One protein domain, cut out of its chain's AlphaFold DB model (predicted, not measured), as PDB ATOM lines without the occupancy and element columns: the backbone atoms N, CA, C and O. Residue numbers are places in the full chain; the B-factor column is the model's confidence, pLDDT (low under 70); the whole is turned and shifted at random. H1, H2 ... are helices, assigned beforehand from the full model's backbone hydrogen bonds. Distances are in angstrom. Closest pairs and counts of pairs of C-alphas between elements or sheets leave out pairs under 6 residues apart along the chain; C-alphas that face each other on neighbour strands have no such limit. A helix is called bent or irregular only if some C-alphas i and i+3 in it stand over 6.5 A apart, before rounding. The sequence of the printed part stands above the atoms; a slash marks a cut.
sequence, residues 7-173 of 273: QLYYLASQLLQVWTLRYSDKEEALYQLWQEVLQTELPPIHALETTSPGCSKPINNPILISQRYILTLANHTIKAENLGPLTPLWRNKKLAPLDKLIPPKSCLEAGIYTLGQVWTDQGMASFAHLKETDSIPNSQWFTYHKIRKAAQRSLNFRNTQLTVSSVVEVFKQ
ATOM      1  N   GLN A   7     203.027  13.155 -34.992       78.81
ATOM      2  CA  GLN A   7     202.507  14.034 -36.034       78.81
ATOM      3  C   GLN A   7     200.988  13.885 -36.154       78.81
ATOM      4  O   GLN A   7     200.262  14.882 -36.165       78.81
ATOM      5  N   LEU A   8     200.479  12.649 -36.171       82.50
ATOM      6  CA  LEU A   8     199.037  12.394 -36.198       82.50
ATOM      7  C   LEU A   8     198.348  12.783 -34.890       82.50
ATOM      8  O   LEU A   8     197.197  13.217 -34.918       82.50
ATOM      9  N   TYR A   9     199.026  12.649 -33.751       84.81
ATOM     10  CA  TYR A   9     198.490  13.087 -32.463       84.81
ATOM     11  C   TYR A   9     198.386  14.612 -32.379       84.81
ATOM     12  O   TYR A   9     197.349  15.141 -31.971       84.81
ATOM     13  N   TYR A  10     199.417  15.328 -32.834       84.06
ATOM     14  CA  TYR A  10     199.375  16.776 -32.990       84.06
ATOM     15  C   TYR A  10     198.250  17.188 -33.943       84.06
ATOM     16  O   TYR A  10     197.424  18.026 -33.599       84.06
ATOM     17  N   LEU A  11     198.138  16.542 -35.104       85.81
ATOM     18  CA  LEU A  11     197.064  16.823 -36.052       85.81
ATOM     19  C   LEU A  11     195.674  16.582 -35.433       85.81
ATOM     20  O   LEU A  11     194.777  17.406 -35.593       85.81
ATOM     21  N   ALA A  12     195.501  15.502 -34.670       88.56
ATOM     22  CA  ALA A  12     194.263  15.203 -33.954       88.56
ATOM     23  C   ALA A  12     193.919  16.250 -32.880       88.56
ATOM     24  O   ALA A  12     192.743  16.575 -32.702       88.56
ATOM     25  N   SER A  13     194.915  16.799 -32.180       87.94
ATOM     26  CA  SER A  13     194.695  17.863 -31.194       87.94
ATOM     27  C   SER A  13     194.301  19.186 -31.856       87.94
ATOM     28  O   SER A  13     193.421  19.880 -31.351       87.94
ATOM     29  N   GLN A  14     194.862  19.501 -33.026       88.38
ATOM     30  CA  GLN A  14     194.441  20.670 -33.802       88.38
ATOM     31  C   GLN A  14     193.013  20.498 -34.349       88.38
ATOM     32  O   GLN A  14     192.202  21.416 -34.258       88.38
ATOM     33  N   LEU A  15     192.649  19.303 -34.831       90.12
ATOM     34  CA  LEU A  15     191.276  19.011 -35.262       90.12
ATOM     35  C   LEU A  15     190.258  19.115 -34.119       90.12
ATOM     36  O   LEU A  15     189.127  19.530 -34.361       90.12
ATOM     37  N   LEU A  16     190.650  18.807 -32.877       90.19
ATOM     38  CA  LEU A  16     189.805  19.062 -31.709       90.19
ATOM     39  C   LEU A  16     189.495  20.556 -31.548       90.19
ATOM     40  O   LEU A  16     188.353  20.899 -31.274       90.19
ATOM     41  N   GLN A  17     190.460  21.453 -31.757       87.19
ATOM     42  CA  GLN A  17     190.193  22.895 -31.665       87.19
ATOM     43  C   GLN A  17     189.149  23.336 -32.699       87.19
ATOM     44  O   GLN A  17     188.227  24.090 -32.387       87.19
ATOM     45  N   VAL A  18     189.256  22.805 -33.919       87.75
ATOM     46  CA  VAL A  18     188.280  23.046 -34.987       87.75
ATOM     47  C   VAL A  18     186.913  22.436 -34.646       87.75
ATOM     48  O   VAL A  18     185.876  23.026 -34.945       87.75
ATOM     49  N   TRP A  19     186.892  21.272 -33.991       90.06
ATOM     50  CA  TRP A  19     185.667  20.642 -33.500       90.06
ATOM     51  C   TRP A  19     184.990  21.507 -32.436       90.06
ATOM     52  O   TRP A  19     183.798  21.768 -32.552       90.06
ATOM     53  N   THR A  20     185.739  22.034 -31.464       88.00
ATOM     54  CA  THR A  20     185.200  22.944 -30.443       88.00
ATOM     55  C   THR A  20     184.570  24.170 -31.090       88.00
ATOM     56  O   THR A  20     183.467  24.557 -30.731       88.00
ATOM     57  N   LEU A  21     185.216  24.737 -32.112       86.31
ATOM     58  CA  LEU A  21     184.674  25.877 -32.848       86.31
ATOM     59  C   LEU A  21     183.364  25.559 -33.588       86.31
ATOM     60  O   LEU A  21     182.517  26.434 -33.736       86.31
ATOM     61  N   ARG A  22     183.187  24.323 -34.070       85.88
ATOM     62  CA  ARG A  22     181.958  23.886 -34.753       85.88
ATOM     63  C   ARG A  22     180.747  23.871 -33.820       85.88
ATOM     64  O   ARG A  22     179.646  24.138 -34.290       85.88
ATOM     65  N   TYR A  23     180.962  23.524 -32.556       87.00
ATOM     66  CA  TYR A  23     179.916  23.391 -31.539       87.00
ATOM     67  C   TYR A  23     179.856  24.580 -30.575       87.00
ATOM     68  O   TYR A  23     179.083  24.544 -29.628       87.00
ATOM     69  N   SER A  24     180.665  25.613 -30.816       87.06
ATOM     70  CA  SER A  24     180.646  26.854 -30.048       87.06
ATOM     71  C   SER A  24     179.398  27.655 -30.405       87.06
ATOM     72  O   SER A  24     179.127  27.902 -31.589       87.06
ATOM     73  N   ASP A  25     178.643  28.061 -29.389       87.25
ATOM     74  CA  ASP A  25     177.466  28.897 -29.578       87.25
ATOM     75  C   ASP A  25     177.846  30.293 -30.074       87.25
ATOM     76  O   ASP A  25     178.924  30.820 -29.796       87.25
ATOM     77  N   LYS A  26     176.918  30.943 -30.788       86.06
ATOM     78  CA  LYS A  26     177.152  32.289 -31.334       86.06
ATOM     79  C   LYS A  26     177.508  33.305 -30.251       86.06
ATOM     80  O   LYS A  26     178.194  34.270 -30.549       86.06
ATOM     81  N   GLU A  27     177.032  33.118 -29.028       88.50
ATOM     82  CA  GLU A  27     177.270  34.035 -27.907       88.50
ATOM     83  C   GLU A  27     178.622  33.801 -27.218       88.50
ATOM     84  O   GLU A  27     179.086  34.650 -26.457       88.50
ATOM     85  N   GLU A  28     179.295  32.683 -27.500       89.38
ATOM     86  CA  GLU A  28     180.580  32.378 -26.889       89.38
ATOM     87  C   GLU A  28     181.692  33.297 -27.406       89.38
ATOM     88  O   GLU A  28     181.811  33.591 -28.600       89.38
ATOM     89  N   ALA A  29     182.593  33.681 -26.499       88.31
ATOM     90  CA  ALA A  29     183.742  34.524 -26.821       88.31
ATOM     91  C   ALA A  29     184.628  33.922 -27.925       88.31
ATOM     92  O   ALA A  29     185.168  34.656 -28.751       88.31
ATOM     93  N   LEU A  30     184.755  32.590 -27.964       85.56
ATOM     94  CA  LEU A  30     185.511  31.892 -29.001       85.56
ATOM     95  C   LEU A  30     184.882  32.105 -30.384       85.56
ATOM     96  O   LEU A  30     185.593  32.459 -31.326       85.56
ATOM     97  N   TYR A  31     183.565  31.928 -30.505       88.19
ATOM     98  CA  TYR A  31     182.841  32.152 -31.753       88.19
ATOM     99  C   TYR A  31     182.973  33.607 -32.221       88.19
ATOM    100  O   TYR A  31     183.307  33.854 -33.382       88.19
ATOM    101  N   GLN A  32     182.766  34.565 -31.314       88.12
ATOM    102  CA  GLN A  32     182.850  35.999 -31.605       88.12
ATOM    103  C   GLN A  32     184.253  36.418 -32.054       88.12
ATOM    104  O   GLN A  32     184.407  37.082 -33.077       88.12
ATOM    105  N   LEU A  33     185.295  35.948 -31.358       85.81
ATOM    106  CA  LEU A  33     186.685  36.192 -31.743       85.81
ATOM    107  C   LEU A  33     186.965  35.695 -33.166       85.81
ATOM    108  O   LEU A  33     187.579  36.395 -33.971       85.81
ATOM    109  N   TRP A  34     186.514  34.483 -33.486       85.31
ATOM    110  CA  TRP A  34     186.712  33.927 -34.816       85.31
ATOM    111  C   TRP A  34     185.918  34.669 -35.890       85.31
ATOM    112  O   TRP A  34     186.426  34.814 -37.002       85.31
ATOM    113  N   GLN A  35     184.721  35.170 -35.579       85.75
ATOM    114  CA  GLN A  35     183.966  36.007 -36.510       85.75
ATOM    115  C   GLN A  35     184.699  37.307 -36.850       85.75
ATOM    116  O   GLN A  35     184.824  37.644 -38.030       85.75
ATOM    117  N   GLU A  36     185.280  37.971 -35.851       83.00
ATOM    118  CA  GLU A  36     186.096  39.175 -36.051       83.00
ATOM    119  C   GLU A  36     187.352  38.899 -36.895       83.00
ATOM    120  O   GLU A  36     187.718  39.685 -37.772       83.00
ATOM    121  N   VAL A  37     187.998  37.746 -36.687       82.69
ATOM    122  CA  VAL A  37     189.170  37.328 -37.475       82.69
ATOM    123  C   VAL A  37     188.803  37.011 -38.927       82.69
ATOM    124  O   VAL A  37     189.573  37.314 -39.841       82.69
ATOM    125  N   LEU A  38     187.658  36.365 -39.155       81.44
ATOM    126  CA  LEU A  38     187.260  35.852 -40.468       81.44
ATOM    127  C   LEU A  38     186.512  36.879 -41.325       81.44
ATOM    128  O   LEU A  38     186.487  36.714 -42.549       81.44
ATOM    129  N   GLN A  39     185.924  37.909 -40.709       80.94
ATOM    130  CA  GLN A  39     185.214  39.012 -41.371       80.94
ATOM    131  C   GLN A  39     184.196  38.507 -42.407       80.94
ATOM    132  O   GLN A  39     184.240  38.822 -43.601       80.94
ATOM    133  N   THR A  40     183.298  37.627 -41.971       79.38
ATOM    134  CA  THR A  40     182.390  36.890 -42.852       79.38
ATOM    135  C   THR A  40     181.047  36.644 -42.181       79.38
ATOM    136  O   THR A  40     180.957  36.553 -40.971       79.38
ATOM    137  N   GLU A  41     179.991  36.498 -42.976       79.81
ATOM    138  CA  GLU A  41     178.654  36.148 -42.468       79.81
ATOM    139  C   GLU A  41     178.497  34.632 -42.236       79.81
ATOM    140  O   GLU A  41     177.498  34.166 -41.694       79.81
ATOM    141  N   LEU A  42     179.475  33.842 -42.687       82.94
ATOM    142  CA  LEU A  42     179.485  32.392 -42.515       82.94
ATOM    143  C   LEU A  42     179.918  32.023 -41.089       82.94
ATOM    144  O   LEU A  42     180.822  32.664 -40.556       82.94
ATOM    145  N   PRO A  43     179.375  30.947 -40.497       85.69
ATOM    146  CA  PRO A  43     179.910  30.413 -39.252       85.69
ATOM    147  C   PRO A  43     181.408  30.084 -39.376       85.69
ATOM    148  O   PRO A  43     181.839  29.638 -40.452       85.69
ATOM    149  N   PRO A  44     182.209  30.253 -38.305       86.50
ATOM    150  CA  PRO A  44     183.660  30.164 -38.383       86.50
ATOM    151  C   PRO A  44     184.190  28.873 -39.001       86.50
ATOM    152  O   PRO A  44     185.041  28.915 -39.886       86.50
ATOM    153  N   ILE A  45     183.625  27.728 -38.611       84.50
ATOM    154  CA  ILE A  45     183.991  26.417 -39.157       84.50
ATOM    155  C   ILE A  45     183.852  26.358 -40.686       84.50
ATOM    156  O   ILE A  45     184.748  25.886 -41.383       84.50
ATOM    157  N   HIS A  46     182.759  26.893 -41.230       83.19
ATOM    158  CA  HIS A  46     182.515  26.879 -42.669       83.19
ATOM    159  C   HIS A  46     183.430  27.859 -43.390       83.19
ATOM    160  O   HIS A  46     183.927  27.555 -44.468       83.19
ATOM    161  N   ALA A  47     183.696  29.013 -42.781       81.62
ATOM    162  CA  ALA A  47     184.611  30.011 -43.312       81.62
ATOM    163  C   ALA A  47     186.077  29.540 -43.334       81.62
ATOM    164  O   ALA A  47     186.815  29.883 -44.268       81.62
ATOM    165  N   LEU A  48     186.504  28.729 -42.361       81.62
ATOM    166  CA  LEU A  48     187.834  28.113 -42.350       81.62
ATOM    167  C   LEU A  48     188.057  27.218 -43.572       81.62
ATOM    168  O   LEU A  48     189.119  27.283 -44.184       81.62
ATOM    169  N   GLU A  49     187.041  26.460 -43.980       75.94
ATOM    170  CA  GLU A  49     187.110  25.560 -45.134       75.94
ATOM    171  C   GLU A  49     186.937  26.270 -46.495       75.94
ATOM    172  O   GLU A  49     187.068  25.645 -47.551       75.94
ATOM    173  N   THR A  50     186.677  27.585 -46.513       74.69
ATOM    174  CA  THR A  50     186.572  28.344 -47.771       74.69
ATOM    175  C   THR A  50     187.938  28.675 -48.367       74.69
ATOM    176  O   THR A  50     188.830  29.229 -47.721       74.69
ATOM    177  N   THR A  51     188.084  28.427 -49.669       59.00
ATOM    178  CA  THR A  51     189.318  28.706 -50.424       59.00
ATOM    179  C   THR A  51     189.620  30.198 -50.602       59.00
ATOM    180  O   THR A  51     190.727  30.555 -50.997       59.00
ATOM    181  N   SER A  52     188.661  31.083 -50.327       54.03
ATOM    182  CA  SER A  52     188.884  32.529 -50.276       54.03
ATOM    183  C   SER A  52     187.871  33.182 -49.333       54.03
ATOM    184  O   SER A  52     186.675  33.137 -49.632       54.03
ATOM    185  N   PRO A  53     188.300  33.830 -48.237       51.00
ATOM    186  CA  PRO A  53     187.447  34.834 -47.625       51.00
ATOM    187  C   PRO A  53     187.196  35.906 -48.691       51.00
ATOM    188  O   PRO A  53     188.079  36.197 -49.495       51.00
ATOM    189  N   GLY A  54     185.992  36.473 -48.743       48.38
ATOM    190  CA  GLY A  54     185.610  37.475 -49.748       48.38
ATOM    191  C   GLY A  54     186.425  38.779 -49.708       48.38
ATOM    192  O   GLY A  54     186.078  39.724 -50.408       48.38
ATOM    193  N   CYS A  55     187.487  38.854 -48.903       47.19
ATOM    194  CA  CYS A  55     188.401  39.979 -48.854       47.19
ATOM    195  C   CYS A  55     189.456  39.868 -49.958       47.19
ATOM    196  O   CYS A  55     190.242  38.929 -50.016       47.19
ATOM    197  N   SER A  56     189.542  40.918 -50.767       47.12
ATOM    198  CA  SER A  56     190.647  41.218 -51.684       47.12
ATOM    199  C   SER A  56     192.001  41.434 -50.988       47.12
ATOM    200  O   SER A  56     192.999  41.686 -51.660       47.12
ATOM    201  N   LYS A  57     192.053  41.352 -49.652       54.00
ATOM    202  CA  LYS A  57     193.271  41.506 -48.857       54.00
ATOM    203  C   LYS A  57     193.907  40.138 -48.586       54.00
ATOM    204  O   LYS A  57     193.181  39.197 -48.261       54.00
ATOM    205  N   PRO A  58     195.243  40.018 -48.685       58.09
ATOM    206  CA  PRO A  58     195.939  38.801 -48.299       58.09
ATOM    207  C   PRO A  58     195.631  38.464 -46.838       58.09
ATOM    208  O   PRO A  58     195.562  39.339 -45.973       58.09
ATOM    209  N   ILE A  59     195.401  37.177 -46.583       65.19
ATOM    210  CA  ILE A  59     195.189  36.668 -45.233       65.19
ATOM    211  C   ILE A  59     196.518  36.784 -44.495       65.19
ATOM    212  O   ILE A  59     197.418  35.985 -44.731       65.19
ATOM    213  N   ASN A  60     196.630  37.765 -43.602       69.38
ATOM    214  CA  ASN A  60     197.836  37.984 -42.798       69.38
ATOM    215  C   ASN A  60     197.716  37.419 -41.376       69.38
ATOM    216  O   ASN A  60     198.652  37.541 -40.592       69.38
ATOM    217  N   ASN A  61     196.576  36.819 -41.013       76.19
ATOM    218  CA  ASN A  61     196.389  36.268 -39.675       76.19
ATOM    219  C   ASN A  61     197.078  34.888 -39.564       76.19
ATOM    220  O   ASN A  61     196.643  33.945 -40.235       76.19
ATOM    221  N   PRO A  62     198.114  34.733 -38.716       76.06
ATOM    222  CA  PRO A  62     198.888  33.493 -38.622       76.06
ATOM    223  C   PRO A  62     198.065  32.312 -38.090       76.06
ATOM    224  O   PRO A  62     198.274  31.179 -38.520       76.06
ATOM    225  N   ILE A  63     197.087  32.566 -37.217       78.06
ATOM    226  CA  ILE A  63     196.203  31.532 -36.662       78.06
ATOM    227  C   ILE A  63     195.305  30.977 -37.770       78.06
ATOM    228  O   ILE A  63     195.173  29.765 -37.922       78.06
ATOM    229  N   LEU A  64     194.740  31.856 -38.602       78.00
ATOM    230  CA  LEU A  64     193.910  31.457 -39.738       78.00
ATOM    231  C   LEU A  64     194.704  30.644 -40.772       78.00
ATOM    232  O   LEU A  64     194.204  29.640 -41.283       78.00
ATOM    233  N   ILE A  65     195.940  31.057 -41.067       80.31
ATOM    234  CA  ILE A  65     196.843  30.315 -41.960       80.31
ATOM    235  C   ILE A  65     197.118  28.922 -41.387       80.31
ATOM    236  O   ILE A  65     196.965  27.929 -42.098       80.31
ATOM    237  N   SER A  66     197.465  28.848 -40.100       80.62
ATOM    238  CA  SER A  66     197.756  27.591 -39.409       80.62
ATOM    239  C   SER A  66     196.555  26.638 -39.430       80.62
ATOM    240  O   SER A  66     196.682  25.515 -39.909       80.62
ATOM    241  N   GLN A  67     195.359  27.089 -39.041       82.81
ATOM    242  CA  GLN A  67     194.166  26.230 -39.009       82.81
ATOM    243  C   GLN A  67     193.755  25.727 -40.401       82.81
ATOM    244  O   GLN A  67     193.379  24.566 -40.573       82.81
ATOM    245  N   ARG A  68     193.892  26.564 -41.435       82.62
ATOM    246  CA  ARG A  68     193.666  26.140 -42.827       82.62
ATOM    247  C   ARG A  68     194.683  25.107 -43.287       82.62
ATOM    248  O   ARG A  68     194.317  24.156 -43.983       82.62
ATOM    249  N   TYR A  69     195.944  25.287 -42.905       82.50
ATOM    250  CA  TYR A  69     196.996  24.325 -43.190       82.50
ATOM    251  C   TYR A  69     196.713  22.980 -42.514       82.50
ATOM    252  O   TYR A  69     196.760  21.958 -43.187       82.50
ATOM    253  N   ILE A  70     196.310  22.976 -41.241       84.00
ATOM    254  CA  ILE A  70     195.908  21.771 -40.498       84.00
ATOM    255  C   ILE A  70     194.766  21.029 -41.199       84.00
ATOM    256  O   ILE A  70     194.868  19.824 -41.431       84.00
ATOM    257  N   LEU A  71     193.697  21.727 -41.591       84.62
ATOM    258  CA  LEU A  71     192.575  21.110 -42.308       84.62
ATOM    259  C   LEU A  71     192.997  20.558 -43.672       84.62
ATOM    260  O   LEU A  71     192.558  19.484 -44.087       84.62
ATOM    261  N   THR A  72     193.878  21.273 -44.367       82.50
ATOM    262  CA  THR A  72     194.455  20.813 -45.632       82.50
ATOM    263  C   THR A  72     195.278  19.550 -45.411       82.50
ATOM    264  O   THR A  72     195.075  18.569 -46.123       82.50
ATOM    265  N   LEU A  73     196.155  19.542 -44.408       82.50
ATOM    266  CA  LEU A  73     197.006  18.413 -44.062       82.50
ATOM    267  C   LEU A  73     196.164  17.188 -43.691       82.50
ATOM    268  O   LEU A  73     196.362  16.134 -44.282       82.50
ATOM    269  N   ALA A  74     195.150  17.339 -42.833       85.25
ATOM    270  CA  ALA A  74     194.235  16.256 -42.470       85.25
ATOM    271  C   ALA A  74     193.520  15.646 -43.681       85.25
ATOM    272  O   ALA A  74     193.457  14.421 -43.815       85.25
ATOM    273  N   ASN A  75     193.033  16.486 -44.599       81.69
ATOM    274  CA  ASN A  75     192.409  16.023 -45.837       81.69
ATOM    275  C   ASN A  75     193.397  15.271 -46.745       81.69
ATOM    276  O   ASN A  75     193.025  14.252 -47.331       81.69
ATOM    277  N   HIS A  76     194.656  15.716 -46.831       81.81
ATOM    278  CA  HIS A  76     195.705  15.004 -47.571       81.81
ATOM    279  C   HIS A  76     196.044  13.658 -46.921       81.81
ATOM    280  O   HIS A  76     196.104  12.647 -47.622       81.81
ATOM    281  N   THR A  77     196.190  13.614 -45.593       80.75
ATOM    282  CA  THR A  77     196.494  12.398 -44.824       80.75
ATOM    283  C   THR A  77     195.478  11.292 -45.102       80.75
ATOM    284  O   THR A  77     195.844  10.152 -45.394       80.75
ATOM    285  N   ILE A  78     194.185  11.624 -45.097       81.75
ATOM    286  CA  ILE A  78     193.126  10.641 -45.357       81.75
ATOM    287  C   ILE A  78     192.857  10.425 -46.856       81.75
ATOM    288  O   ILE A  78     192.140   9.491 -47.219       81.75
ATOM    289  N   LYS A  79     193.495  11.202 -47.748       75.69
ATOM    290  CA  LYS A  79     193.151  11.333 -49.178       75.69
ATOM    291  C   LYS A  79     191.646  11.536 -49.361       75.69
ATOM    292  O   LYS A  79     190.998  10.779 -50.081       75.69
ATOM    293  N   ALA A  80     191.090  12.506 -48.636       71.00
ATOM    294  CA  ALA A  80     189.682  12.854 -48.754       71.00
ATOM    295  C   ALA A  80     189.349  13.162 -50.220       71.00
ATOM    296  O   ALA A  80     190.117  13.844 -50.905       71.00
ATOM    297  N   GLU A  81     188.207  12.664 -50.698       66.94
ATOM    298  CA  GLU A  81     187.698  13.060 -52.008       66.94
ATOM    299  C   GLU A  81     187.488  14.577 -52.061       66.94
ATOM    300  O   GLU A  81     187.258  15.242 -51.048       66.94
ATOM    301  N   ASN A  82     187.575  15.145 -53.266       67.69
ATOM    302  CA  ASN A  82     187.604  16.596 -53.455       67.69
ATOM    303  C   ASN A  82     186.372  17.331 -52.897       67.69
ATOM    304  O   ASN A  82     186.485  18.534 -52.631       67.69
ATOM    305  N   LEU A  83     185.245  16.631 -52.720       76.44
ATOM    306  CA  LEU A  83     183.986  17.137 -52.184       76.44
ATOM    307  C   LEU A  83     183.398  16.129 -51.191       76.44
ATOM    308  O   LEU A  83     183.179  14.972 -51.532       76.44
ATOM    309  N   GLY A  84     183.106  16.593 -49.981       80.25
ATOM    310  CA  GLY A  84     182.474  15.809 -48.921       80.25
ATOM    311  C   GLY A  84     181.320  16.570 -48.262       80.25
ATOM    312  O   GLY A  84     181.077  17.734 -48.592       80.25
ATOM    313  N   PRO A  85     180.615  15.964 -47.292       83.69
ATOM    314  CA  PRO A  85     179.434  16.569 -46.668       83.69
ATOM    315  C   PRO A  85     179.688  17.928 -46.013       83.69
ATOM    316  O   PRO A  85     178.812  18.784 -46.029       83.69
ATOM    317  N   LEU A  86     180.878  18.148 -45.452       83.56
ATOM    318  CA  LEU A  86     181.215  19.413 -44.791       83.56
ATOM    319  C   LEU A  86     181.649  20.512 -45.762       83.56
ATOM    320  O   LEU A  86     181.748  21.662 -45.357       83.56
ATOM    321  N   THR A  87     181.824  20.190 -47.050       86.31
ATOM    322  CA  THR A  87     182.304  21.150 -48.047       86.31
ATOM    323  C   THR A  87     181.416  22.398 -48.077       86.31
ATOM    324  O   THR A  87     180.221  22.268 -48.366       86.31
ATOM    325  N   PRO A  88     181.972  23.604 -47.848       87.62
ATOM    326  CA  PRO A  88     181.197  24.836 -47.885       87.62
ATOM    327  C   PRO A  88     180.612  25.074 -49.273       87.62
ATOM    328  O   PRO A  88     181.324  24.957 -50.276       87.62
ATOM    329  N   LEU A  89     179.332  25.439 -49.325       88.75
ATOM    330  CA  LEU A  89     178.635  25.805 -50.560       88.75
ATOM    331  C   LEU A  89     179.124  27.147 -51.095       88.75
ATOM    332  O   LEU A  89     179.322  27.329 -52.296       88.75
ATOM    333  N   TRP A  90     179.309  28.090 -50.180       87.69
ATOM    334  CA  TRP A  90     179.559  29.483 -50.498       87.69
ATOM    335  C   TRP A  90     181.048  29.802 -50.450       87.69
ATOM    336  O   TRP A  90     181.783  29.239 -49.639       87.69
ATOM    337  N   ARG A  91     181.500  30.734 -51.302       81.31
ATOM    338  CA  ARG A  91     182.908  31.189 -51.348       81.31
ATOM    339  C   ARG A  91     183.922  30.046 -51.563       81.31
ATOM    340  O   ARG A  91     185.084  30.129 -51.159       81.31
ATOM    341  N   ASN A  92     183.490  28.968 -52.220       83.00
ATOM    342  CA  ASN A  92     184.302  27.787 -52.484       83.00
ATOM    343  C   ASN A  92     184.557  27.614 -53.985       83.00
ATOM    344  O   ASN A  92     183.647  27.285 -54.748       83.00
ATOM    345  N   LYS A  93     185.818  27.773 -54.402       82.06
ATOM    346  CA  LYS A  93     186.237  27.675 -55.810       82.06
ATOM    347  C   LYS A  93     185.975  26.297 -56.419       82.06
ATOM    348  O   LYS A  93     185.800  26.195 -57.630       82.06
ATOM    349  N   LYS A  94     185.894  25.243 -55.596       81.31
ATOM    350  CA  LYS A  94     185.550  23.889 -56.056       81.31
ATOM    351  C   LYS A  94     184.101  23.777 -56.542       81.31
ATOM    352  O   LYS A  94     183.782  22.833 -57.256       81.31
ATOM    353  N   LEU A  95     183.233  24.724 -56.179       84.56
ATOM    354  CA  LEU A  95     181.823  24.777 -56.574       84.56
ATOM    355  C   LEU A  95     181.525  25.992 -57.465       84.56
ATOM    356  O   LEU A  95     180.438  26.565 -57.405       84.56
ATOM    357  N   ALA A  96     182.476  26.410 -58.305       82.19
ATOM    358  CA  ALA A  96     182.258  27.517 -59.229       82.19
ATOM    359  C   ALA A  96     180.994  27.294 -60.102       82.19
ATOM    360  O   ALA A  96     180.788  26.203 -60.645       82.19
ATOM    361  N   PRO A  97     180.126  28.313 -60.274       83.75
ATOM    362  CA  PRO A  97     180.344  29.727 -59.953       83.75
ATOM    363  C   PRO A  97     179.815  30.180 -58.574       83.75
ATOM    364  O   PRO A  97     179.620  31.380 -58.374       83.75
ATOM    365  N   LEU A  98     179.520  29.271 -57.633       84.81
ATOM    366  CA  LEU A  98     179.014  29.644 -56.298       84.81
ATOM    367  C   LEU A  98     180.028  30.456 -55.481       84.81
ATOM    368  O   LEU A  98     179.639  31.213 -54.596       84.81
ATOM    369  N   ASP A  99     181.316  30.334 -55.795       81.69
ATOM    370  CA  ASP A  99     182.400  31.103 -55.186       81.69
ATOM    371  C   ASP A  99     182.222  32.619 -55.330       81.69
ATOM    372  O   ASP A  99     182.643  33.368 -54.452       81.69
ATOM    373  N   LYS A 100     181.567  33.058 -56.411       82.12
ATOM    374  CA  LYS A 100     181.331  34.473 -56.734       82.12
ATOM    375  C   LYS A 100     179.972  34.989 -56.270       82.12
ATOM    376  O   LYS A 100     179.686  36.173 -56.432       82.12
ATOM    377  N   LEU A 101     179.109  34.117 -55.754       82.38
ATOM    378  CA  LEU A 101     177.783  34.511 -55.296       82.38
ATOM    379  C   LEU A 101     177.842  34.982 -53.846       82.38
ATOM    380  O   LEU A 101     178.477  34.357 -52.996       82.38
ATOM    381  N   ILE A 102     177.121  36.064 -53.564       83.12
ATOM    382  CA  ILE A 102     176.796  36.439 -52.190       83.12
ATOM    383  C   ILE A 102     175.792  35.392 -51.675       83.12
ATOM    384  O   ILE A 102     174.786  35.158 -52.357       83.12
ATOM    385  N   PRO A 103     176.052  34.734 -50.529       85.44
ATOM    386  CA  PRO A 103     175.117  33.769 -49.967       85.44
ATOM    387  C   PRO A 103     173.755  34.438 -49.716       85.44
ATOM    388  O   PRO A 103     173.712  35.511 -49.110       85.44
ATOM    389  N   PRO A 104     172.630  33.851 -50.153       88.81
ATOM    390  CA  PRO A 104     171.320  34.411 -49.843       88.81
ATOM    391  C   PRO A 104     171.051  34.365 -48.338       88.81
ATOM    392  O   PRO A 104     171.194  33.306 -47.726       88.81
ATOM    393  N   LYS A 105     170.581  35.479 -47.760       88.62
ATOM    394  CA  LYS A 105     170.250  35.568 -46.324       88.62
ATOM    395  C   LYS A 105     169.315  34.451 -45.868       88.62
ATOM    396  O   LYS A 105     169.613  33.783 -44.891       88.62
ATOM    397  N   SER A 106     168.280  34.154 -46.654       87.88
ATOM    398  CA  SER A 106     167.336  33.075 -46.343       87.88
ATOM    399  C   SER A 106     167.993  31.693 -46.272       87.88
ATOM    400  O   SER A 106     167.533  30.840 -45.532       87.88
ATOM    401  N   CYS A 107     169.060  31.444 -47.043       87.06
ATOM    402  CA  CYS A 107     169.811  30.190 -46.944       87.06
ATOM    403  C   CYS A 107     170.688  30.165 -45.689       87.06
ATOM    404  O   CYS A 107     170.795  29.123 -45.054       87.06
ATOM    405  N   LEU A 108     171.298  31.295 -45.320       88.44
ATOM    406  CA  LEU A 108     172.095  31.389 -44.095       88.44
ATOM    407  C   LEU A 108     171.227  31.269 -42.835       88.44
ATOM    408  O   LEU A 108     171.641  30.617 -41.882       88.44
ATOM    409  N   GLU A 109     170.041  31.875 -42.836       87.56
ATOM    410  CA  GLU A 109     169.053  31.792 -41.752       87.56
ATOM    411  C   GLU A 109     168.488  30.376 -41.613       87.56
ATOM    412  O   GLU A 109     168.350  29.885 -40.498       87.56
ATOM    413  N   ALA A 110     168.272  29.685 -42.736       86.44
ATOM    414  CA  ALA A 110     167.901  28.270 -42.778       86.44
ATOM    415  C   ALA A 110     169.054  27.310 -42.413       86.44
ATOM    416  O   ALA A 110     168.891  26.097 -42.463       86.44
ATOM    417  N   GLY A 111     170.245  27.825 -42.085       87.50
ATOM    418  CA  GLY A 111     171.385  27.002 -41.681       87.50
ATOM    419  C   GLY A 111     172.115  26.298 -42.829       87.50
ATOM    420  O   GLY A 111     172.896  25.384 -42.578       87.50
ATOM    421  N   ILE A 112     171.903  26.700 -44.084       89.50
ATOM    422  CA  ILE A 112     172.448  26.028 -45.272       89.50
ATOM    423  C   ILE A 112     173.812  26.615 -45.637       89.50
ATOM    424  O   ILE A 112     173.936  27.616 -46.354       89.50
ATOM    425  N   TYR A 113     174.863  25.949 -45.166       89.62
ATOM    426  CA  TYR A 113     176.260  26.352 -45.343       89.62
ATOM    427  C   TYR A 113     177.088  25.337 -46.136       89.62
ATOM    428  O   TYR A 113     178.071  25.718 -46.775       89.62
ATOM    429  N   THR A 114     176.711  24.059 -46.110       89.62
ATOM    430  CA  THR A 114     177.517  22.931 -46.598       89.62
ATOM    431  C   THR A 114     176.765  22.051 -47.581       89.62
ATOM    432  O   THR A 114     175.535  22.007 -47.605       89.62
ATOM    433  N   LEU A 115     177.521  21.325 -48.403       88.44
ATOM    434  CA  LEU A 115     176.968  20.436 -49.414       88.44
ATOM    435  C   LEU A 115     176.113  19.322 -48.798       88.44
ATOM    436  O   LEU A 115     175.083  18.977 -49.361       88.44
ATOM    437  N   GLY A 116     176.491  18.810 -47.626       86.94
ATOM    438  CA  GLY A 116     175.757  17.759 -46.925       86.94
ATOM    439  C   GLY A 116     174.362  18.172 -46.455       86.94
ATOM    440  O   GLY A 116     173.521  17.303 -46.295       86.94
ATOM    441  N   GLN A 117     174.092  19.468 -46.283       89.25
ATOM    442  CA  GLN A 117     172.766  19.970 -45.891       89.25
ATOM    443  C   GLN A 117     171.787  20.036 -47.068       89.25
ATOM    444  O   GLN A 117     170.583  20.073 -46.874       89.25
ATOM    445  N   VAL A 118     172.295  20.018 -48.302       89.12
ATOM    446  CA  VAL A 118     171.477  19.954 -49.524       89.12
ATOM    447  C   VAL A 118     171.532  18.568 -50.170       89.12
ATOM    448  O   VAL A 118     171.127  18.399 -51.323       89.12
ATOM    449  N   TRP A 119     172.051  17.572 -49.450       88.44
ATOM    450  CA  TRP A 119     172.237  16.204 -49.918       88.44
ATOM    451  C   TRP A 119     171.491  15.221 -49.020       88.44
ATOM    452  O   TRP A 119     171.407  15.395 -47.812       88.44
ATOM    453  N   THR A 120     170.976  14.166 -49.633       84.44
ATOM    454  CA  THR A 120     170.276  13.049 -48.995       84.44
ATOM    455  C   THR A 120     170.985  11.745 -49.347       84.44
ATOM    456  O   THR A 120     171.847  11.714 -50.232       84.44
ATOM    457  N   ASP A 121     170.575  10.642 -48.726       77.12
ATOM    458  CA  ASP A 121     171.107   9.308 -49.035       77.12
ATOM    459  C   ASP A 121     170.852   8.888 -50.495       77.12
ATOM    460  O   ASP A 121     171.599   8.091 -51.063       77.12
ATOM    461  N   GLN A 122     169.824   9.466 -51.129       76.00
ATOM    462  CA  GLN A 122     169.477   9.238 -52.536       76.00
ATOM    463  C   GLN A 122     170.133  10.239 -53.502       76.00
ATOM    464  O   GLN A 122     169.854  10.223 -54.703       76.00
ATOM    465  N   GLY A 123     171.010  11.110 -53.006       83.12
ATOM    466  CA  GLY A 123     171.640  12.168 -53.783       83.12
ATOM    467  C   GLY A 123     171.135  13.552 -53.402       83.12
ATOM    468  O   GLY A 123     170.624  13.775 -52.310       83.12
ATOM    469  N   MET A 124     171.280  14.518 -54.303       85.88
ATOM    470  CA  MET A 124     170.898  15.897 -54.009       85.88
ATOM    471  C   MET A 124     169.403  16.037 -53.681       85.88
ATOM    472  O   MET A 124     168.554  15.595 -54.459       85.88
ATOM    473  N   ALA A 125     169.091  16.700 -52.563       88.44
ATOM    474  CA  ALA A 125     167.725  16.939 -52.106       88.44
ATOM    475  C   ALA A 125     166.896  17.666 -53.172       88.44
ATOM    476  O   ALA A 125     167.412  18.515 -53.908       88.44
ATOM    477  N   SER A 126     165.598  17.368 -53.259       90.19
ATOM    478  CA  SER A 126     164.686  18.132 -54.116       90.19
ATOM    479  C   SER A 126     164.404  19.511 -53.506       90.19
ATOM    480  O   SER A 126     164.463  19.688 -52.292       90.19
ATOM    481  N   PHE A 127     164.056  20.502 -54.333       89.88
ATOM    482  CA  PHE A 127     163.662  21.817 -53.810       89.88
ATOM    483  C   PHE A 127     162.431  21.733 -52.893       89.88
ATOM    484  O   PHE A 127     162.350  22.461 -51.913       89.88
ATOM    485  N   ALA A 128     161.492  20.829 -53.197       90.00
ATOM    486  CA  ALA A 128     160.321  20.595 -52.357       90.00
ATOM    487  C   ALA A 128     160.724  20.084 -50.966       90.00
ATOM    488  O   ALA A 128     160.226  20.598 -49.972       90.00
ATOM    489  N   HIS A 129     161.687  19.160 -50.908       89.56
ATOM    490  CA  HIS A 129     162.220  18.650 -49.649       89.56
ATOM    491  C   HIS A 129     162.899  19.752 -48.829       89.56
ATOM    492  O   HIS A 129     162.566  19.937 -47.669       89.56
ATOM    493  N   LEU A 130     163.782  20.551 -49.437       87.75
ATOM    494  CA  LEU A 130     164.456  21.649 -48.725       87.75
ATOM    495  C   LEU A 130     163.488  22.744 -48.256       87.75
ATOM    496  O   LEU A 130     163.705  23.398 -47.242       87.75
ATOM    497  N   LYS A 131     162.400  22.961 -48.994       88.75
ATOM    498  CA  LYS A 131     161.346  23.885 -48.583       88.75
ATOM    499  C   LYS A 131     160.593  23.380 -47.350       88.75
ATOM    500  O   LYS A 131     160.224  24.191 -46.511       88.75
ATOM    501  N   GLU A 132     160.345  22.078 -47.270       89.50
ATOM    502  CA  GLU A 132     159.643  21.451 -46.149       89.50
ATOM    503  C   GLU A 132     160.540  21.340 -44.910       89.50
ATOM    504  O   GLU A 132     160.122  21.722 -43.822       89.50
ATOM    505  N   THR A 133     161.788  20.897 -45.086       88.06
ATOM    506  CA  THR A 133     162.736  20.661 -43.988       88.06
ATOM    507  C   THR A 133     163.362  21.954 -43.463       88.06
ATOM    508  O   THR A 133     163.404  22.166 -42.255       88.06
ATOM    509  N   ASP A 134     163.805  22.848 -44.354       86.12
ATOM    510  CA  ASP A 134     164.610  24.028 -43.993       86.12
ATOM    511  C   ASP A 134     163.848  25.354 -44.190       86.12
ATOM    512  O   ASP A 134     164.429  26.437 -44.132       86.12
ATOM    513  N   SER A 135     162.536  25.297 -44.459       86.94
ATOM    514  CA  SER A 135     161.670  26.475 -44.655       86.94
ATOM    515  C   SER A 135     162.162  27.460 -45.734       86.94
ATOM    516  O   SER A 135     161.917  28.667 -45.661       86.94
ATOM    517  N   ILE A 136     162.848  26.968 -46.775       88.12
ATOM    518  CA  ILE A 136     163.383  27.826 -47.844       88.12
ATOM    519  C   ILE A 136     162.245  28.460 -48.672       88.12
ATOM    520  O   ILE A 136     161.392  27.747 -49.211       88.12
ATOM    521  N   PRO A 137     162.253  29.789 -48.899       88.56
ATOM    522  CA  PRO A 137     161.226  30.442 -49.703       88.56
ATOM    523  C   PRO A 137     161.357  30.127 -51.202       88.56
ATOM    524  O   PRO A 137     162.452  29.949 -51.738       88.56
ATOM    525  N   ASN A 138     160.226  30.162 -51.921       88.44
ATOM    526  CA  ASN A 138     160.159  29.913 -53.372       88.44
ATOM    527  C   ASN A 138     161.105  30.811 -54.197       88.44
ATOM    528  O   ASN A 138     161.560  30.408 -55.266       88.44
ATOM    529  N   SER A 139     161.436  32.008 -53.702       86.81
ATOM    530  CA  SER A 139     162.386  32.929 -54.339       86.81
ATOM    531  C   SER A 139     163.793  32.337 -54.503       86.81
ATOM    532  O   SER A 139     164.534  32.765 -55.385       86.81
ATOM    533  N   GLN A 140     164.154  31.315 -53.720       88.31
ATOM    534  CA  GLN A 140     165.448  30.633 -53.809       88.31
ATOM    535  C   GLN A 140     165.477  29.471 -54.800       88.31
ATOM    536  O   GLN A 140     166.515  28.824 -54.941       88.31
ATOM    537  N   TRP A 141     164.391  29.211 -55.532       87.62
ATOM    538  CA  TRP A 141     164.343  28.134 -56.523       87.62
ATOM    539  C   TRP A 141     165.496  28.223 -57.535       87.62
ATOM    540  O   TRP A 141     166.159  27.231 -57.838       87.62
ATOM    541  N   PHE A 142     165.808  29.434 -58.006       86.69
ATOM    542  CA  PHE A 142     166.919  29.644 -58.935       86.69
ATOM    543  C   PHE A 142     168.290  29.424 -58.275       86.69
ATOM    544  O   PHE A 142     169.184  28.839 -58.891       86.69
ATOM    545  N   THR A 143     168.456  29.846 -57.017       88.94
ATOM    546  CA  THR A 143     169.664  29.581 -56.223       88.94
ATOM    547  C   THR A 143     169.883  28.079 -56.074       88.94
ATOM    548  O   THR A 143     170.971  27.594 -56.376       88.94
ATOM    549  N   TYR A 144     168.844  27.327 -55.709       89.75
ATOM    550  CA  TYR A 144     168.895  25.870 -55.608       89.75
ATOM    551  C   TYR A 144     169.405  25.221 -56.903       89.75
ATOM    552  O   TYR A 144     170.324  24.403 -56.869       89.75
ATOM    553  N   HIS A 145     168.889  25.633 -58.066       87.62
ATOM    554  CA  HIS A 145     169.354  25.096 -59.351       87.62
ATOM    555  C   HIS A 145     170.808  25.448 -59.663       87.62
ATOM    556  O   HIS A 145     171.518  24.632 -60.256       87.62
ATOM    557  N   LYS A 146     171.295  26.621 -59.241       89.81
ATOM    558  CA  LYS A 146     172.725  26.955 -59.340       89.81
ATOM    559  C   LYS A 146     173.575  26.031 -58.476       89.81
ATOM    560  O   LYS A 146     174.581  25.532 -58.974       89.81
ATOM    561  N   ILE A 147     173.159  25.781 -57.231       89.38
ATOM    562  CA  ILE A 147     173.856  24.857 -56.326       89.38
ATOM    563  C   ILE A 147     173.897  23.467 -56.954       89.38
ATOM    564  O   ILE A 147     174.966  22.871 -57.070       89.38
ATOM    565  N   ARG A 148     172.752  22.998 -57.458       88.31
ATOM    566  CA  ARG A 148     172.632  21.691 -58.102       88.31
ATOM    567  C   ARG A 148     173.546  21.553 -59.301       88.31
ATOM    568  O   ARG A 148     174.304  20.592 -59.387       88.31
ATOM    569  N   LYS A 149     173.533  22.538 -60.194       88.19
ATOM    570  CA  LYS A 149     174.384  22.539 -61.382       88.19
ATOM    571  C   LYS A 149     175.873  22.597 -61.028       88.19
ATOM    572  O   LYS A 149     176.671  21.951 -61.701       88.19
ATOM    573  N   ALA A 150     176.253  23.359 -60.001       88.56
ATOM    574  CA  ALA A 150     177.635  23.444 -59.536       88.56
ATOM    575  C   ALA A 150     178.110  22.110 -58.943       88.56
ATOM    576  O   ALA A 150     179.124  21.577 -59.383       88.56
ATOM    577  N   ALA A 151     177.336  21.520 -58.030       84.88
ATOM    578  CA  ALA A 151     177.659  20.226 -57.435       84.88
ATOM    579  C   ALA A 151     177.752  19.114 -58.493       84.88
ATOM    580  O   ALA A 151     178.709  18.347 -58.505       84.88
ATOM    581  N   GLN A 152     176.808  19.078 -59.438       84.62
ATOM    582  CA  GLN A 152     176.800  18.118 -60.546       84.62
ATOM    583  C   GLN A 152     178.042  18.211 -61.436       84.62
ATOM    584  O   GLN A 152     178.593  17.182 -61.829       84.62
ATOM    585  N   ARG A 153     178.485  19.434 -61.752       84.44
ATOM    586  CA  ARG A 153     179.707  19.668 -62.534       84.44
ATOM    587  C   ARG A 153     180.943  19.189 -61.790       84.44
ATOM    588  O   ARG A 153     181.793  18.553 -62.394       84.44
ATOM    589  N   SER A 154     181.031  19.473 -60.496       80.31
ATOM    590  CA  SER A 154     182.227  19.165 -59.717       80.31
ATOM    591  C   SER A 154     182.322  17.695 -59.287       80.31
ATOM    592  O   SER A 154     183.424  17.200 -59.075       80.31
ATOM    593  N   LEU A 155     181.193  16.981 -59.192       75.94
ATOM    594  CA  LEU A 155     181.128  15.546 -58.866       75.94
ATOM    595  C   LEU A 155     181.127  14.628 -60.103       75.94
ATOM    596  O   LEU A 155     181.034  13.411 -59.962       75.94
ATOM    597  N   ASN A 156     181.211  15.181 -61.321       70.44
ATOM    598  CA  ASN A 156     181.187  14.428 -62.582       70.44
ATOM    599  C   ASN A 156     180.019  13.424 -62.711       70.44
ATOM    600  O   ASN A 156     180.169  12.402 -63.376       70.44
ATOM    601  N   PHE A 157     178.866  13.707 -62.084       60.50
ATOM    602  CA  PHE A 157     177.576  12.986 -62.160       60.50
ATOM    603  C   PHE A 157     177.557  11.457 -61.934       60.50
ATOM    604  O   PHE A 157     176.472  10.880 -61.895       60.50
ATOM    605  N   ARG A 158     178.703  10.781 -61.796       55.84
ATOM    606  CA  ARG A 158     178.774   9.318 -61.650       55.84
ATOM    607  C   ARG A 158     178.553   8.857 -60.214       55.84
ATOM    608  O   ARG A 158     178.048   7.760 -60.020       55.84
ATOM    609  N   ASN A 159     178.868   9.705 -59.237       57.44
ATOM    610  CA  ASN A 159     178.681   9.394 -57.825       57.44
ATOM    611  C   ASN A 159     177.441  10.120 -57.298       57.44
ATOM    612  O   ASN A 159     177.421  11.342 -57.163       57.44
ATOM    613  N   THR A 160     176.391   9.354 -57.005       61.41
ATOM    614  CA  THR A 160     175.190   9.831 -56.303       61.41
ATOM    615  C   THR A 160     175.438  10.055 -54.812       61.41
ATOM    616  O   THR A 160     174.671  10.768 -54.166       61.41
ATOM    617  N   GLN A 161     176.523   9.503 -54.265       69.44
ATOM    618  CA  GLN A 161     176.832   9.552 -52.841       69.44
ATOM    619  C   GLN A 161     178.042  10.443 -52.556       69.44
ATOM    620  O   GLN A 161     179.050  10.389 -53.259       69.44
ATOM    621  N   LEU A 162     177.924  11.264 -51.511       76.75
ATOM    622  CA  LEU A 162     179.053  11.994 -50.942       76.75
ATOM    623  C   LEU A 162     179.829  11.048 -50.036       76.75
ATOM    624  O   LEU A 162     179.293  10.573 -49.035       76.75
ATOM    625  N   THR A 163     181.098  10.815 -50.349       75.69
ATOM    626  CA  THR A 163     181.960  10.000 -49.498       75.69
ATOM    627  C   THR A 163     182.184  10.708 -48.165       75.69
ATOM    628  O   THR A 163     182.682  11.836 -48.101       75.69
ATOM    629  N   VAL A 164     181.793  10.049 -47.075       79.56
ATOM    630  CA  VAL A 164     182.027  10.528 -45.710       79.56
ATOM    631  C   VAL A 164     183.350   9.944 -45.234       79.56
ATOM    632  O   VAL A 164     183.513   8.729 -45.196       79.56
ATOM    633  N   SER A 165     184.318  10.796 -44.899       82.81
ATOM    634  CA  SER A 165     185.565  10.318 -44.302       82.81
ATOM    635  C   SER A 165     185.384  10.042 -42.808       82.81
ATOM    636  O   SER A 165     184.575  10.690 -42.143       82.81
ATOM    637  N   SER A 166     186.203   9.147 -42.257       85.00
ATOM    638  CA  SER A 166     186.267   8.866 -40.814       85.00
ATOM    639  C   SER A 166     186.444  10.137 -39.973       85.00
ATOM    640  O   SER A 166     185.877  10.266 -38.895       85.00
ATOM    641  N   VAL A 167     187.205  11.118 -40.470       86.19
ATOM    642  CA  VAL A 167     187.394  12.416 -39.799       86.19
ATOM    643  C   VAL A 167     186.093  13.222 -39.782       86.19
ATOM    644  O   VAL A 167     185.747  13.808 -38.758       86.19
ATOM    645  N   VAL A 168     185.334  13.219 -40.885       85.25
ATOM    646  CA  VAL A 168     184.020  13.880 -40.961       85.25
ATOM    647  C   VAL A 168     183.018  13.235 -40.003       85.25
ATOM    648  O   VAL A 168     182.215  13.947 -39.405       85.25
ATOM    649  N   GLU A 169     183.067  11.918 -39.809       87.62
ATOM    650  CA  GLU A 169     182.215  11.239 -38.823       87.62
ATOM    651  C   GLU A 169     182.472  11.752 -37.403       87.62
ATOM    652  O   GLU A 169     181.524  12.044 -36.675       87.62
ATOM    653  N   VAL A 170     183.739  11.960 -37.026       88.81
ATOM    654  CA  VAL A 170     184.087  12.537 -35.717       88.81
ATOM    655  C   VAL A 170     183.560  13.971 -35.581       88.81
ATOM    656  O   VAL A 170     183.078  14.344 -34.507       88.81
ATOM    657  N   PHE A 171     183.582  14.753 -36.668       87.56
ATOM    658  CA  PHE A 171     183.008  16.105 -36.721       87.56
ATOM    659  C   PHE A 171     181.481  16.156 -36.628       87.56
ATOM    660  O   PHE A 171     180.949  17.203 -36.269       87.56
ATOM    661  N   LYS A 172     180.769  15.074 -36.959       85.62
ATOM    662  CA  LYS A 172     179.303  15.002 -36.835       85.62
ATOM    663  C   LYS A 172     178.836  14.653 -35.422       85.62
ATOM    664  O   LYS A 172     177.676  14.866 -35.099       85.62
ATOM    665  N   GLN A 173     179.712  14.094 -34.596       85.75
ATOM    666  CA  GLN A 173     179.358  13.638 -33.256       85.75
ATOM    667  C   GLN A 173     179.438  14.770 -32.227       85.75
ATOM    668  O   GLN A 173     180.520  15.312 -31.989       85.75
TER     669      GLN A 173
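What this domain is: This is residues 7 to 173 of the 273 residues of an uncharacterized protein of Xenopus laevis (UniProt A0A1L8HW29). Two helical lobes stand side by side, with a long unnamed stretch, residues 79 to 104, winding between them. In one lobe H1 and H4 cross steeply, with short H3 at their inner side and H2 at one end; in the other, more loosely gathered lobe, H8 has short H5, H6 and H7 around it. After H8 the backbone returns to the first lobe, where H9 lies beside H1. The printed part has 167 residues, with nine named helices, H1 to H9 in that order, and no named strand; the class is all helix. The whole is compact, with a radius of gyration of the C-alphas of 15.9 A and spans of 43 by 32 by 30 A.

How they stand to each other: H1, residues 7 to 23, is close to but not clearly touching H2, residues 29 to 38, at 79 degrees, about perpendicular; their closest C-alphas, Leu 21 and Tyr 31, are 6.6 A apart. H3, residues 44 to 48, is the hub, touching three helices. Its closest C-alphas are Ile 45 to Arg 22 of H1, 5.5 A, and Pro 44 to Trp 34 of H2, 6.0 A. H3 only just touches H4, residues 62 to 78, with 3 pairs of C-alphas within 8 A, the closest being Leu 48 and Arg 68, 6.2 A. H4 touches H1 with residues 67 to 74 alone, at a steep tilt of 66 degrees, opposite ways; the closest C-alphas, Leu 11 and Ile 70, are 6.8 A apart. H5, residues 105 to 109, and H6, residues 115 to 118, are each near H8, residues 138 to 154. H7, residues 127 to 133, only just touches H8, with 3 pairs within 8 A; the closest C-alphas are Phe 127 and Tyr 144, 6.9 A. H8 is irregular: C-alphas 139 and 142 are 7.2 A apart. H9, residues 166 to 172, is close to but not clearly touching H1, at a shallow tilt of 24 degrees, the same way; the closest C-alphas are Trp 19 and Phe 171, 6.2 A. H4 and H8 are apart. Every O i to N i+4 pair is within hydrogen-bond range in H1, H2, H3, H4, H5, H7 and H9, and 11 of 13 are in H8; H6 is too short for such a pair.

Where its parts are: H1 begins at C-alpha 7 (202.507, 14.034, -36.034) and is 24.9 A long. H4 is 24.5 A and H8 25.4 A, ending at C-alpha 154 (182.227, 19.165, -59.717). H9 ends at C-alpha 172 (179.303, 15.002, -36.835).

The domain as a whole: The two C-alphas farthest apart, Gln 7 and Asn 138, are 48.4 A apart. The printed part has no cut. The links H3 to H4, H4 to H5 and H8 to H9 are long. Mean pLDDT of the printed part is 82.1; residues 51 to 60, 81 to 82 and 157 to 161 are under 70.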